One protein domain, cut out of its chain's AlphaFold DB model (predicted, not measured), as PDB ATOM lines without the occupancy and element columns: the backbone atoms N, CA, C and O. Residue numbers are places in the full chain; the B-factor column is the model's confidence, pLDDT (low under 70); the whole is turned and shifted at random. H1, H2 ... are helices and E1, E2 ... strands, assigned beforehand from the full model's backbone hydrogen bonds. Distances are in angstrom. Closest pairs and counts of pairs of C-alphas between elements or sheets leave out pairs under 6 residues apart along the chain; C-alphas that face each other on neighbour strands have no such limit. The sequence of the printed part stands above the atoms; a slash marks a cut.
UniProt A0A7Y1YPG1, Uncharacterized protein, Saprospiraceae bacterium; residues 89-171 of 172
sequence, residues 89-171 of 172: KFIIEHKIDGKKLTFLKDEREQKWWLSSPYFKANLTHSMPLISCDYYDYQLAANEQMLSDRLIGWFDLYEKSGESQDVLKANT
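AT A GLANCE: This is residues 89 to 171 of the 172 residues of an uncharacterized protein of Saprospiraceae bacterium (UniProt A0A7Y1YPG1). A strongly twisted sheet, the antiparallel meander E1 E2 E3 E4 (each strand beside the one before), has short helix H1 over one face; long helix H2 starts near E4 and runs out past the sheet, residues 163 to 169 sticking out. The 83 printed residues hold four named strands, then two named helices, class mixed. The whole is only just compact, close to loose: radius of gyration of the C-alphas 13.9 A, spans 43 by 29 by 19 A.

IN THESE COORDINATES: E1 is residues 89 to 93, from C-alpha (291.919, 373.319, 225.217); E2 100 to 105, 16.1 A; E3 112 to 115; E4 129 to 132. H1 is 134 to 143; H2, 148 to 169, spans 31.9 A to C-alpha (273.090, 400.257, 224.519).

HOW THE PARTS SIT: Hairpins E1-E2, E2-E3 and E3-E4 have N 90 and O 103 at 2.8 A, N 113 and O 104 at 2.8 A, N 114 and O 130 at 2.9 A, within hydrogen-bond range. H1 is on the sheet, height 9.9 A, over E2 and only just E1, with 3 C-alphas; the closest C-alphas of E1 and H1, Ile 92 and Ala 141, are 6.5 A apart. H2 is on the sheet, near E4; H1 and H2 are apart. In both helices every O i to N i+4 pair is within range.

THE WHOLE: The printed part has no cut. The E3 to E4 link is long. Residues 94 to 99, 117 to 128 and 160 to 171 have pLDDT under 70.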
ATOM      1  N   LYS A  89     292.672 372.448 226.125       85.06
ATOM      2  CA  LYS A  89     291.919 373.319 225.217       85.06
ATOM      3  C   LYS A  89     292.319 373.037 223.768       85.06
ATOM      4  O   LYS A  89     293.482 373.183 223.399       85.06
ATOM      5  N   PHE A  90     291.341 372.698 222.939       84.88
ATOM      6  CA  PHE A  90     291.480 372.531 221.497       84.88
ATOM      7  C   PHE A  90     290.725 373.658 220.801       84.88
ATOM      8  O   PHE A  90     289.495 373.708 220.826       84.88
ATOM      9  N   ILE A  91     291.466 374.586 220.199       84.19
ATOM     10  CA  ILE A  91     290.890 375.744 219.517       84.19
ATOM     11  C   ILE A  91     290.835 375.446 218.022       84.19
ATOM     12  O   ILE A  91     291.862 375.165 217.407       84.19
ATOM     13  N   ILE A  92     289.637 375.521 217.448       82.00
ATOM     14  CA  ILE A  92     289.397 375.369 216.014       82.00
ATOM     15  C   ILE A  92     288.878 376.702 215.483       82.00
ATOM     16  O   ILE A  92     287.900 377.255 215.987       82.00
ATOM     17  N   GLU A  93     289.532 377.232 214.454       73.75
ATOM     18  CA  GLU A  93     289.056 378.419 213.749       73.75
ATOM     19  C   GLU A  93     288.065 377.989 212.665       73.75
ATOM     20  O   GLU A  93     288.429 377.329 211.687       73.75
ATOM     21  N   HIS A  94     286.790 378.329 212.853       67.44
ATOM     22  CA  HIS A  94     285.751 377.968 211.904       67.44
ATOM     23  C   HIS A  94     285.762 378.946 210.722       67.44
ATOM     24  O   HIS A  94     285.558 380.150 210.891       67.44
ATOM     25  N   LYS A  95     285.991 378.438 209.505       56.81
ATOM     26  CA  LYS A  95     286.189 379.281 208.309       56.81
ATOM     27  C   LYS A  95     284.938 380.028 207.846       56.81
ATOM     28  O   LYS A  95     285.082 381.041 207.172       56.81
ATOM     29  N   ILE A  96     283.742 379.545 208.181       51.88
ATOM     30  CA  ILE A  96     282.491 380.082 207.619       51.88
ATOM     31  C   ILE A  96     282.113 381.438 208.246       51.88
ATOM     32  O   ILE A  96     281.465 382.235 207.581       51.88
ATOM     33  N   ASP A  97     282.571 381.737 209.470       58.03
ATOM     34  CA  ASP A  97     282.181 382.974 210.176       58.03
ATOM     35  C   ASP A  97     283.332 383.632 210.970       58.03
ATOM     36  O   ASP A  97     283.131 384.552 211.756       58.03
ATOM     37  N   GLY A  98     284.567 383.123 210.835       59.34
ATOM     38  CA  GLY A  98     285.750 383.625 211.556       59.34
ATOM     39  C   GLY A  98     285.723 383.419 213.079       59.34
ATOM     40  O   GLY A  98     286.642 383.843 213.784       59.34
ATOM     41  N   LYS A  99     284.682 382.763 213.604       68.00
ATOM     42  CA  LYS A  99     284.488 382.487 215.030       68.00
ATOM     43  C   LYS A  99     285.407 381.342 215.488       68.00
ATOM     44  O   LYS A  99     285.577 380.336 214.796       68.00
ATOM     45  N   LYS A 100     286.012 381.500 216.671       75.50
ATOM     46  CA  LYS A 100     286.882 380.491 217.298       75.50
ATOM     47  C   LYS A 100     286.053 379.572 218.188       75.50
ATOM     48  O   LYS A 100     285.435 380.037 219.141       75.50
ATOM     49  N   LEU A 101     286.064 378.277 217.897       81.69
ATOM     50  CA  LEU A 101     285.440 377.246 218.719       81.69
ATOM     51  C   LEU A 101     286.481 376.694 219.689       81.69
ATOM     52  O   LEU A 101     287.558 376.280 219.266       81.69
ATOM     53  N   THR A 102     286.169 376.691 220.985       84.38
ATOM     54  CA  THR A 102     287.063 376.138 222.011       84.38
ATOM     55  C   THR A 102     286.449 374.872 222.580       84.38
ATOM     56  O   THR A 102     285.489 374.932 223.348       84.38
ATOM     57  N   PHE A 103     287.011 373.732 222.201       86.38
ATOM     58  CA  PHE A 103     286.702 372.444 222.800       86.38
ATOM     59  C   PHE A 103     287.593 372.230 224.023       86.38
ATOM     60  O   PHE A 103     288.784 372.532 224.004       86.38
ATOM     61  N   LEU A 104     287.012 371.710 225.092       85.31
ATOM     62  CA  LEU A 104     287.690 371.363 226.328       85.31
ATOM     63  C   LEU A 104     287.616 369.852 226.492       85.31
ATOM     64  O   LEU A 104     286.537 369.274 226.367       85.31
ATOM     65  N   LYS A 105     288.748 369.222 226.787       84.69
ATOM     66  CA  LYS A 105     288.827 367.791 227.066       84.69
ATOM     67  C   LYS A 105     289.359 367.561 228.470       84.69
ATOM     68  O   LYS A 105     290.411 368.093 228.826       84.69
ATOM     69  N   ASP A 106     288.659 366.724 229.223       80.94
ATOM     70  CA  ASP A 106     289.178 366.151 230.464       80.94
ATOM     71  C   ASP A 106     289.908 364.843 230.144       80.94
ATOM     72  O   ASP A 106     289.330 363.908 229.585       80.94
ATOM     73  N   GLU A 107     291.195 364.773 230.480       74.62
ATOM     74  CA  GLU A 107     292.006 363.574 230.266       74.62
ATOM     75  C   GLU A 107     291.590 362.404 231.162       74.62
ATOM     76  O   GLU A 107     291.740 361.250 230.753       74.62
ATOM     77  N   ARG A 108     291.046 362.682 232.354       73.19
ATOM     78  CA  ARG A 108     290.697 361.654 233.343       73.19
ATOM     79  C   ARG A 108     289.480 360.858 232.895       73.19
ATOM     80  O   ARG A 108     289.489 359.633 232.943       73.19
ATOM     81  N   GLU A 109     288.457 361.560 232.417       71.50
ATOM     82  CA  GLU A 109     287.159 360.971 232.067       71.50
ATOM     83  C   GLU A 109     286.913 360.884 230.556       71.50
ATOM     84  O   GLU A 109     285.875 360.376 230.137       71.50
ATOM     85  N   GLN A 110     287.834 361.398 229.729       76.69
ATOM     86  CA  GLN A 110     287.680 361.506 228.269       76.69
ATOM     87  C   GLN A 110     286.384 362.221 227.846       76.69
ATOM     88  O   GLN A 110     285.866 361.999 226.750       76.69
ATOM     89  N   LYS A 111     285.864 363.099 228.711       81.44
ATOM     90  CA  LYS A 111     284.689 363.925 228.436       81.44
ATOM     91  C   LYS A 111     285.096 365.154 227.642       81.44
ATOM     92  O   LYS A 111     286.172 365.718 227.860       81.44
ATOM     93  N   TRP A 112     284.215 365.554 226.735       86.19
ATOM     94  CA  TRP A 112     284.399 366.725 225.899       86.19
ATOM     95  C   TRP A 112     283.312 367.752 226.191       86.19
ATOM     96  O   TRP A 112     282.146 367.421 226.406       86.19
ATOM     97  N   TRP A 113     283.712 369.016 226.186       86.75
ATOM     98  CA  TRP A 113     282.809 370.151 226.266       86.75
ATOM     99  C   TRP A 113     283.146 371.151 225.178       86.75
ATOM    100  O   TRP A 113     284.300 371.292 224.781       86.75
ATOM    101  N   LEU A 114     282.140 371.888 224.734       84.94
ATOM    102  CA  LEU A 114     282.299 373.007 223.825       84.94
ATOM    103  C   LEU A 114     281.932 374.295 224.555       84.94
ATOM    104  O   LEU A 114     280.859 374.403 225.151       84.94
ATOM    105  N   SER A 115     282.841 375.265 224.512       79.88
ATOM    106  CA  SER A 115     282.618 376.604 225.049       79.88
ATOM    107  C   SER A 115     282.019 377.521 223.994       79.88
ATOM    108  O   SER A 115     282.463 377.541 222.843       79.88
ATOM    109  N   SER A 116     281.048 378.336 224.410       72.88
ATOM    110  CA  SER A 116     280.487 379.387 223.559       72.88
ATOM    111  C   SER A 116     281.507 380.511 223.328       72.88
ATOM    112  O   SER A 116     282.120 380.969 224.297       72.88
ATOM    113  N   PRO A 117     281.661 381.020 222.090       65.62
ATOM    114  CA  PRO A 117     282.479 382.196 221.804       65.62
ATOM    115  C   PRO A 117     281.808 383.503 222.259       65.62
ATOM    116  O   PRO A 117     282.478 384.530 222.342       65.62
ATOM    117  N   TYR A 118     280.503 383.487 222.558       61.66
ATOM    118  CA  TYR A 118     279.726 384.684 222.913       61.66
ATOM    119  C   TYR A 118     279.774 385.036 224.404       61.66
ATOM    120  O   TYR A 118     279.155 386.008 224.839       61.66
ATOM    121  N   PHE A 119     280.506 384.267 225.214       56.06
ATOM    122  CA  PHE A 119     280.634 384.554 226.633       56.06
ATOM    123  C   PHE A 119     281.666 385.668 226.871       56.06
ATOM    124  O   PHE A 119     282.874 385.443 226.848       56.06
ATOM    125  N   LYS A 120     281.189 386.890 227.134       52.28
ATOM    126  CA  LYS A 120     282.014 387.944 227.742       52.28
ATOM    127  C   LYS A 120     282.136 387.622 229.231       52.28
ATOM    128  O   LYS A 120     281.121 387.545 229.918       52.28
ATOM    129  N   ALA A 121     283.367 387.430 229.703       46.12
ATOM    130  CA  ALA A 121     283.709 387.066 231.076       46.12
ATOM    131  C   ALA A 121     283.187 388.081 232.110       46.12
ATOM    132  O   ALA A 121     283.915 388.944 232.590       46.12
ATOM    133  N   ASN A 122     281.917 387.966 232.486       43.69
ATOM    134  CA  ASN A 122     281.443 388.466 233.761       43.69
ATOM    135  C   ASN A 122     281.680 387.344 234.772       43.69
ATOM    136  O   ASN A 122     281.045 386.295 234.704       43.69
ATOM    137  N   LEU A 123     282.621 387.593 235.685       45.97
ATOM    138  CA  LEU A 123     283.215 386.706 236.703       45.97
ATOM    139  C   LEU A 123     282.227 385.957 237.628       45.97
ATOM    140  O   LEU A 123     282.653 385.258 238.539       45.97
ATOM    141  N   THR A 124     280.920 386.114 237.436       45.25
ATOM    142  CA  THR A 124     279.863 385.631 238.332       45.25
ATOM    143  C   THR A 124     278.922 384.603 237.714       45.25
ATOM    144  O   THR A 124     278.149 384.007 238.458       45.25
ATOM    145  N   HIS A 125     278.966 384.359 236.399       45.66
ATOM    146  CA  HIS A 125     278.121 383.344 235.765       45.66
ATOM    147  C   HIS A 125     278.962 382.220 235.169       45.66
ATOM    148  O   HIS A 125     279.955 382.461 234.491       45.66
ATOM    149  N   SER A 126     278.545 380.985 235.451       54.41
ATOM    150  CA  SER A 126     279.072 379.764 234.848       54.41
ATOM    151  C   SER A 126     279.238 379.948 233.341       54.41
ATOM    152  O   SER A 126     278.285 380.348 232.670       54.41
ATOM    153  N   MET A 127     280.421 379.634 232.805       58.34
ATOM    154  CA  MET A 127     280.597 379.589 231.356       58.34
ATOM    155  C   MET A 127     279.553 378.632 230.765       58.34
ATOM    156  O   MET A 127     279.380 377.529 231.298       58.34
ATOM    157  N   PRO A 128     278.839 379.028 229.699       67.06
ATOM    158  CA  PRO A 128     277.926 378.132 229.019       67.06
ATOM    159  C   PRO A 128     278.761 377.085 228.279       67.06
ATOM    160  O   PRO A 128     279.247 377.313 227.171       67.06
ATOM    161  N   LEU A 129     278.968 375.953 228.946       75.94
ATOM    162  CA  LEU A 129     279.577 374.752 228.399       75.94
ATOM    163  C   LEU A 129     278.462 373.787 228.008       75.94
ATOM    164  O   LEU A 129     277.557 373.521 228.798       75.94
ATOM    165  N   ILE A 130     278.547 373.237 226.802       82.94
ATOM    166  CA  ILE A 130     277.713 372.113 226.381       82.94
ATOM    167  C   ILE A 130     278.577 370.859 226.336       82.94
ATOM    168  O   ILE A 130     279.671 370.884 225.777       82.94
ATOM    169  N   SER A 131     278.112 369.763 226.941       84.06
ATOM    170  CA  SER A 131     278.754 368.455 226.766       84.06
ATOM    171  C   SER A 131     278.737 368.094 225.288       84.06
ATOM    172  O   SER A 131     277.713 368.296 224.647       84.06
ATOM    173  N   CYS A 132     279.825 367.582 224.736       85.69
ATOM    174  CA  CYS A 132     279.901 367.113 223.354       85.69
ATOM    175  C   CYS A 132     280.666 365.791 223.294       85.69
ATOM    176  O   CYS A 132     281.262 365.371 224.286       85.69
ATOM    177  N   ASP A 133     280.646 365.141 222.135       87.81
ATOM    178  CA  ASP A 133     281.405 363.914 221.917       87.81
ATOM    179  C   ASP A 133     282.704 364.194 221.156       87.81
ATOM    180  O   ASP A 133     282.867 365.215 220.486       87.81
ATOM    181  N   TYR A 134     283.638 363.242 221.205       87.56
ATOM    182  CA  TYR A 134     284.856 363.313 220.393       87.56
ATOM    183  C   TYR A 134     284.548 363.378 218.887       87.56
ATOM    184  O   TYR A 134     285.274 364.018 218.127       87.56
ATOM    185  N   TYR A 135     283.447 362.752 218.464       88.69
ATOM    186  CA  TYR A 135     282.975 362.808 217.085       88.69
ATOM    187  C   TYR A 135     282.619 364.239 216.655       88.69
ATOM    188  O   TYR A 135     283.021 364.655 215.572       88.69
ATOM    189  N   ASP A 136     281.959 365.022 217.517       87.38
ATOM    190  CA  ASP A 136     281.638 366.427 217.226       87.38
ATOM    191  C   ASP A 136     282.915 367.256 217.019       87.38
ATOM    192  O   ASP A 136     282.984 368.097 216.122       87.38
ATOM    193  N   TYR A 137     283.953 366.992 217.821       87.12
ATOM    194  CA  TYR A 137     285.263 367.619 217.649       87.12
ATOM    195  C   TYR A 137     285.908 367.237 216.308       87.12
ATOM    196  O   TYR A 137     286.405 368.110 215.597       87.12
ATOM    197  N   GLN A 138     285.898 365.950 215.942       87.81
ATOM    198  CA  GLN A 138     286.460 365.492 214.668       87.81
ATOM    199  C   GLN A 138     285.727 366.095 213.470       87.81
ATOM    200  O   GLN A 138     286.372 366.514 212.510       87.81
ATOM    201  N   LEU A 139     284.397 366.174 213.544       87.69
ATOM    202  CA  LEU A 139     283.561 366.777 212.514       87.69
ATOM    203  C   LEU A 139     283.902 368.265 212.334       87.69
ATOM    204  O   LEU A 139     284.128 368.727 211.213       87.69
ATOM    205  N   ALA A 140     284.058 368.993 213.442       84.88
ATOM    206  CA  ALA A 140     284.448 370.399 213.417       84.88
ATOM    207  C   ALA A 140     285.881 370.606 212.892       84.88
ATOM    208  O   ALA A 140     286.141 371.572 212.175       84.88
ATOM    209  N   ALA A 141     286.813 369.709 213.226       84.69
ATOM    210  CA  ALA A 141     288.217 369.817 212.832       84.69
ATOM    211  C   ALA A 141     288.462 369.453 211.358       84.69
ATOM    212  O   ALA A 141     289.215 370.148 210.675       84.69
ATOM    213  N   ASN A 142     287.839 368.375 210.875       85.56
ATOM    214  CA  ASN A 142     288.110 367.810 209.552       85.56
ATOM    215  C   ASN A 142     287.161 368.346 208.479       85.56
ATOM    216  O   ASN A 142     287.601 368.705 207.389       85.56
ATOM    217  N   GLU A 143     285.865 368.389 208.783       80.94
ATOM    218  CA  GLU A 143     284.809 368.716 207.817       80.94
ATOM    219  C   GLU A 143     284.285 370.144 207.984       80.94
ATOM    220  O   GLU A 143     283.549 370.633 207.132       80.94
ATOM    221  N   GLN A 144     284.697 370.836 209.054       77.44
ATOM    222  CA  GLN A 144     284.219 372.177 209.401       77.44
ATOM    223  C   GLN A 144     282.692 372.225 209.524       77.44
ATOM    224  O   GLN A 144     282.051 373.189 209.110       77.44
ATOM    225  N   MET A 145     282.116 371.159 210.079       80.06
ATOM    226  CA  MET A 145     280.691 371.049 210.363       80.06
ATOM    227  C   MET A 145     280.462 370.801 211.853       80.06
ATOM    228  O   MET A 145     281.278 370.185 212.538       80.06
ATOM    229  N   LEU A 146     279.330 371.288 212.353       82.00
ATOM    230  CA  LEU A 146     278.834 371.034 213.703       82.00
ATOM    231  C   LEU A 146     277.567 370.183 213.608       82.00
ATOM    232  O   LEU A 146     276.825 370.286 212.634       82.00
ATOM    233  N   SER A 147     277.301 369.358 214.619       85.00
ATOM    234  CA  SER A 147     276.043 368.617 214.697       85.00
ATOM    235  C   SER A 147     274.854 369.557 214.929       85.00
ATOM    236  O   SER A 147     274.988 370.591 215.587       85.00
ATOM    237  N   ASP A 148     273.666 369.170 214.452       85.38
ATOM    238  CA  ASP A 148     272.432 369.970 214.566       85.38
ATOM    239  C   ASP A 148     272.139 370.411 216.007       85.38
ATOM    240  O   ASP A 148     271.664 371.520 216.255       85.38
ATOM    241  N   ARG A 149     272.477 369.560 216.986       86.06
ATOM    242  CA  ARG A 149     272.331 369.872 218.412       86.06
ATOM    243  C   ARG A 149     273.221 371.041 218.839       86.06
ATOM    244  O   ARG A 149     272.772 371.898 219.597       86.06
ATOM    245  N   LEU A 150     274.475 371.064 218.386       84.75
ATOM    246  CA  LEU A 150     275.418 372.134 218.710       84.75
ATOM    247  C   LEU A 150     275.056 373.423 217.976       84.75
ATOM    248  O   LEU A 150     275.123 374.486 218.586       84.75
ATOM    249  N   ILE A 151     274.603 373.331 216.722       84.56
ATOM    250  CA  ILE A 151     274.094 374.481 215.957       84.56
ATOM    251  C   ILE A 151     272.902 375.111 216.686       84.56
ATOM    252  O   ILE A 151     272.939 376.294 217.013       84.56
ATOM    253  N   GLY A 152     271.891 374.313 217.046       84.31
ATOM    254  CA  GLY A 152     270.725 374.817 217.773       84.31
ATOM    255  C   GLY A 152     271.087 375.436 219.125       84.31
ATOM    256  O   GLY A 152     270.498 376.435 219.534       84.31
ATOM    257  N   TRP A 153     272.091 374.891 219.815       83.56
ATOM    258  CA  TRP A 153     272.616 375.499 221.035       83.56
ATOM    259  C   TRP A 153     273.314 376.842 220.770       83.56
ATOM    260  O   TRP A 153     273.073 377.796 221.509       83.56
ATOM    261  N   PHE A 154     274.120 376.960 219.710       79.62
ATOM    262  CA  PHE A 154     274.742 378.230 219.324       79.62
ATOM    263  C   PHE A 154     273.709 379.306 218.992       79.62
ATOM    264  O   PHE A 154     273.828 380.416 219.510       79.62
ATOM    265  N   ASP A 155     272.671 378.971 218.225       81.00
ATOM    266  CA  ASP A 155     271.606 379.905 217.841       81.00
ATOM    267  C   ASP A 155     270.850 380.460 219.060       81.00
ATOM    268  O   ASP A 155     270.463 381.632 219.097       81.00
ATOM    269  N   LEU A 156     270.626 379.624 220.082       78.38
ATOM    270  CA  LEU A 156     270.003 380.051 221.339       78.38
ATOM    271  C   LEU A 156     270.880 381.066 222.079       78.38
ATOM    272  O   LEU A 156     270.371 382.061 222.603       78.38
ATOM    273  N   TYR A 157     272.192 380.830 222.111       73.38
ATOM    274  CA  TYR A 157     273.122 381.710 222.808       73.38
ATOM    275  C   TYR A 157     273.418 383.001 222.043       73.38
ATOM    276  O   TYR A 157     273.540 384.041 222.689       73.38
ATOM    277  N   GLU A 158     273.459 382.980 220.712       73.56
ATOM    278  CA  GLU A 158     273.600 384.187 219.887       73.56
ATOM    279  C   GLU A 158     272.434 385.157 220.137       73.56
ATOM    280  O   GLU A 158     272.657 386.305 220.524       73.56
ATOM    281  N   LYS A 159     271.189 384.659 220.103       73.62
ATOM    282  CA  LYS A 159     269.985 385.446 220.437       73.62
ATOM    283  C   LYS A 159     269.999 385.989 221.870       73.62
ATOM    284  O   LYS A 159     269.530 387.101 222.136       73.62
ATOM    285  N   SER A 160     270.531 385.208 222.815       67.75
ATOM    286  CA  SER A 160     270.669 385.638 224.211       67.75
ATOM    287  C   SER A 160     271.739 386.726 224.389       67.75
ATOM    288  O   SER A 160     271.559 387.634 225.201       67.75
ATOM    289  N   GLY A 161     272.819 386.668 223.601       62.78
ATOM    290  CA  GLY A 161     273.900 387.651 223.591       62.78
ATOM    291  C   GLY A 161     273.462 388.989 222.998       62.78
ATOM    292  O   GLY A 161     273.695 390.030 223.612       62.78
ATOM    293  N   GLU A 162     272.737 388.966 221.876       58.25
ATOM    294  CA  GLU A 162     272.167 390.170 221.251       58.25
ATOM    295  C   GLU A 162     271.215 390.914 222.198       58.25
ATOM    296  O   GLU A 162     271.266 392.140 222.316       58.25
ATOM    297  N   SER A 163     270.401 390.174 222.957       53.28
ATOM    298  CA  SER A 163     269.485 390.760 223.942       53.28
ATOM    299  C   SER A 163     270.218 391.492 225.076       53.28
ATOM    300  O   SER A 163     269.726 392.508 225.568       53.28
ATOM    301  N   GLN A 164     271.405 391.030 225.489       52.03
ATOM    302  CA  GLN A 164     272.194 391.712 226.524       52.03
ATOM    303  C   GLN A 164     272.940 392.945 226.003       52.03
ATOM    304  O   GLN A 164     273.067 393.929 226.737       52.03
ATOM    305  N   ASP A 165     273.408 392.923 224.755       52.72
ATOM    306  CA  ASP A 165     274.082 394.075 224.149       52.72
ATOM    307  C   ASP A 165     273.079 395.220 223.849       52.72
ATOM    308  O   ASP A 165     273.407 396.388 224.073       52.72
ATOM    309  N   VAL A 166     271.820 394.917 223.494       53.00
ATOM    310  CA  VAL A 166     270.742 395.924 223.336       53.00
ATOM    311  C   VAL A 166     270.371 396.601 224.665       53.00
ATOM    312  O   VAL A 166     270.141 397.811 224.709       53.00
ATOM    313  N   LEU A 167     270.349 395.860 225.778       49.34
ATOM    314  CA  LEU A 167     270.056 396.427 227.104       49.34
ATOM    315  C   LEU A 167     271.173 397.359 227.606       49.34
ATOM    316  O   LEU A 167     270.889 398.364 228.263       49.34
ATOM    317  N   LYS A 168     272.435 397.073 227.262       51.00
ATOM    318  CA  LYS A 168     273.574 397.957 227.563       51.00
ATOM    319  C   LYS A 168     273.601 399.210 226.684       51.00
ATOM    320  O   LYS A 168     273.958 400.279 227.172       51.00
ATOM    321  N   ALA A 169     273.176 399.109 225.424       53.59
ATOM    322  CA  ALA A 169     273.090 400.257 224.519       53.59
ATOM    323  C   ALA A 169     272.034 401.295 224.953       53.59
ATOM    324  O   ALA A 169     272.220 402.482 224.719       53.59
ATOM    325  N   ASN A 170     270.961 400.868 225.628       49.66
ATOM    326  CA  ASN A 170     269.886 401.753 226.100       49.66
ATOM    327  C   ASN A 170     270.122 402.361 227.497       49.66
ATOM    328  O   ASN A 170     269.281 403.111 227.988       49.66
ATOM    329  N   THR A 171     271.225 402.014 228.163       49.22
ATOM    330  CA  THR A 171     271.593 402.519 229.501       49.22
ATOM    331  C   THR A 171     272.815 403.446 229.482       49.22
ATOM    332  O   THR A 171     273.349 403.764 230.545       49.22
TER     333      THR A 171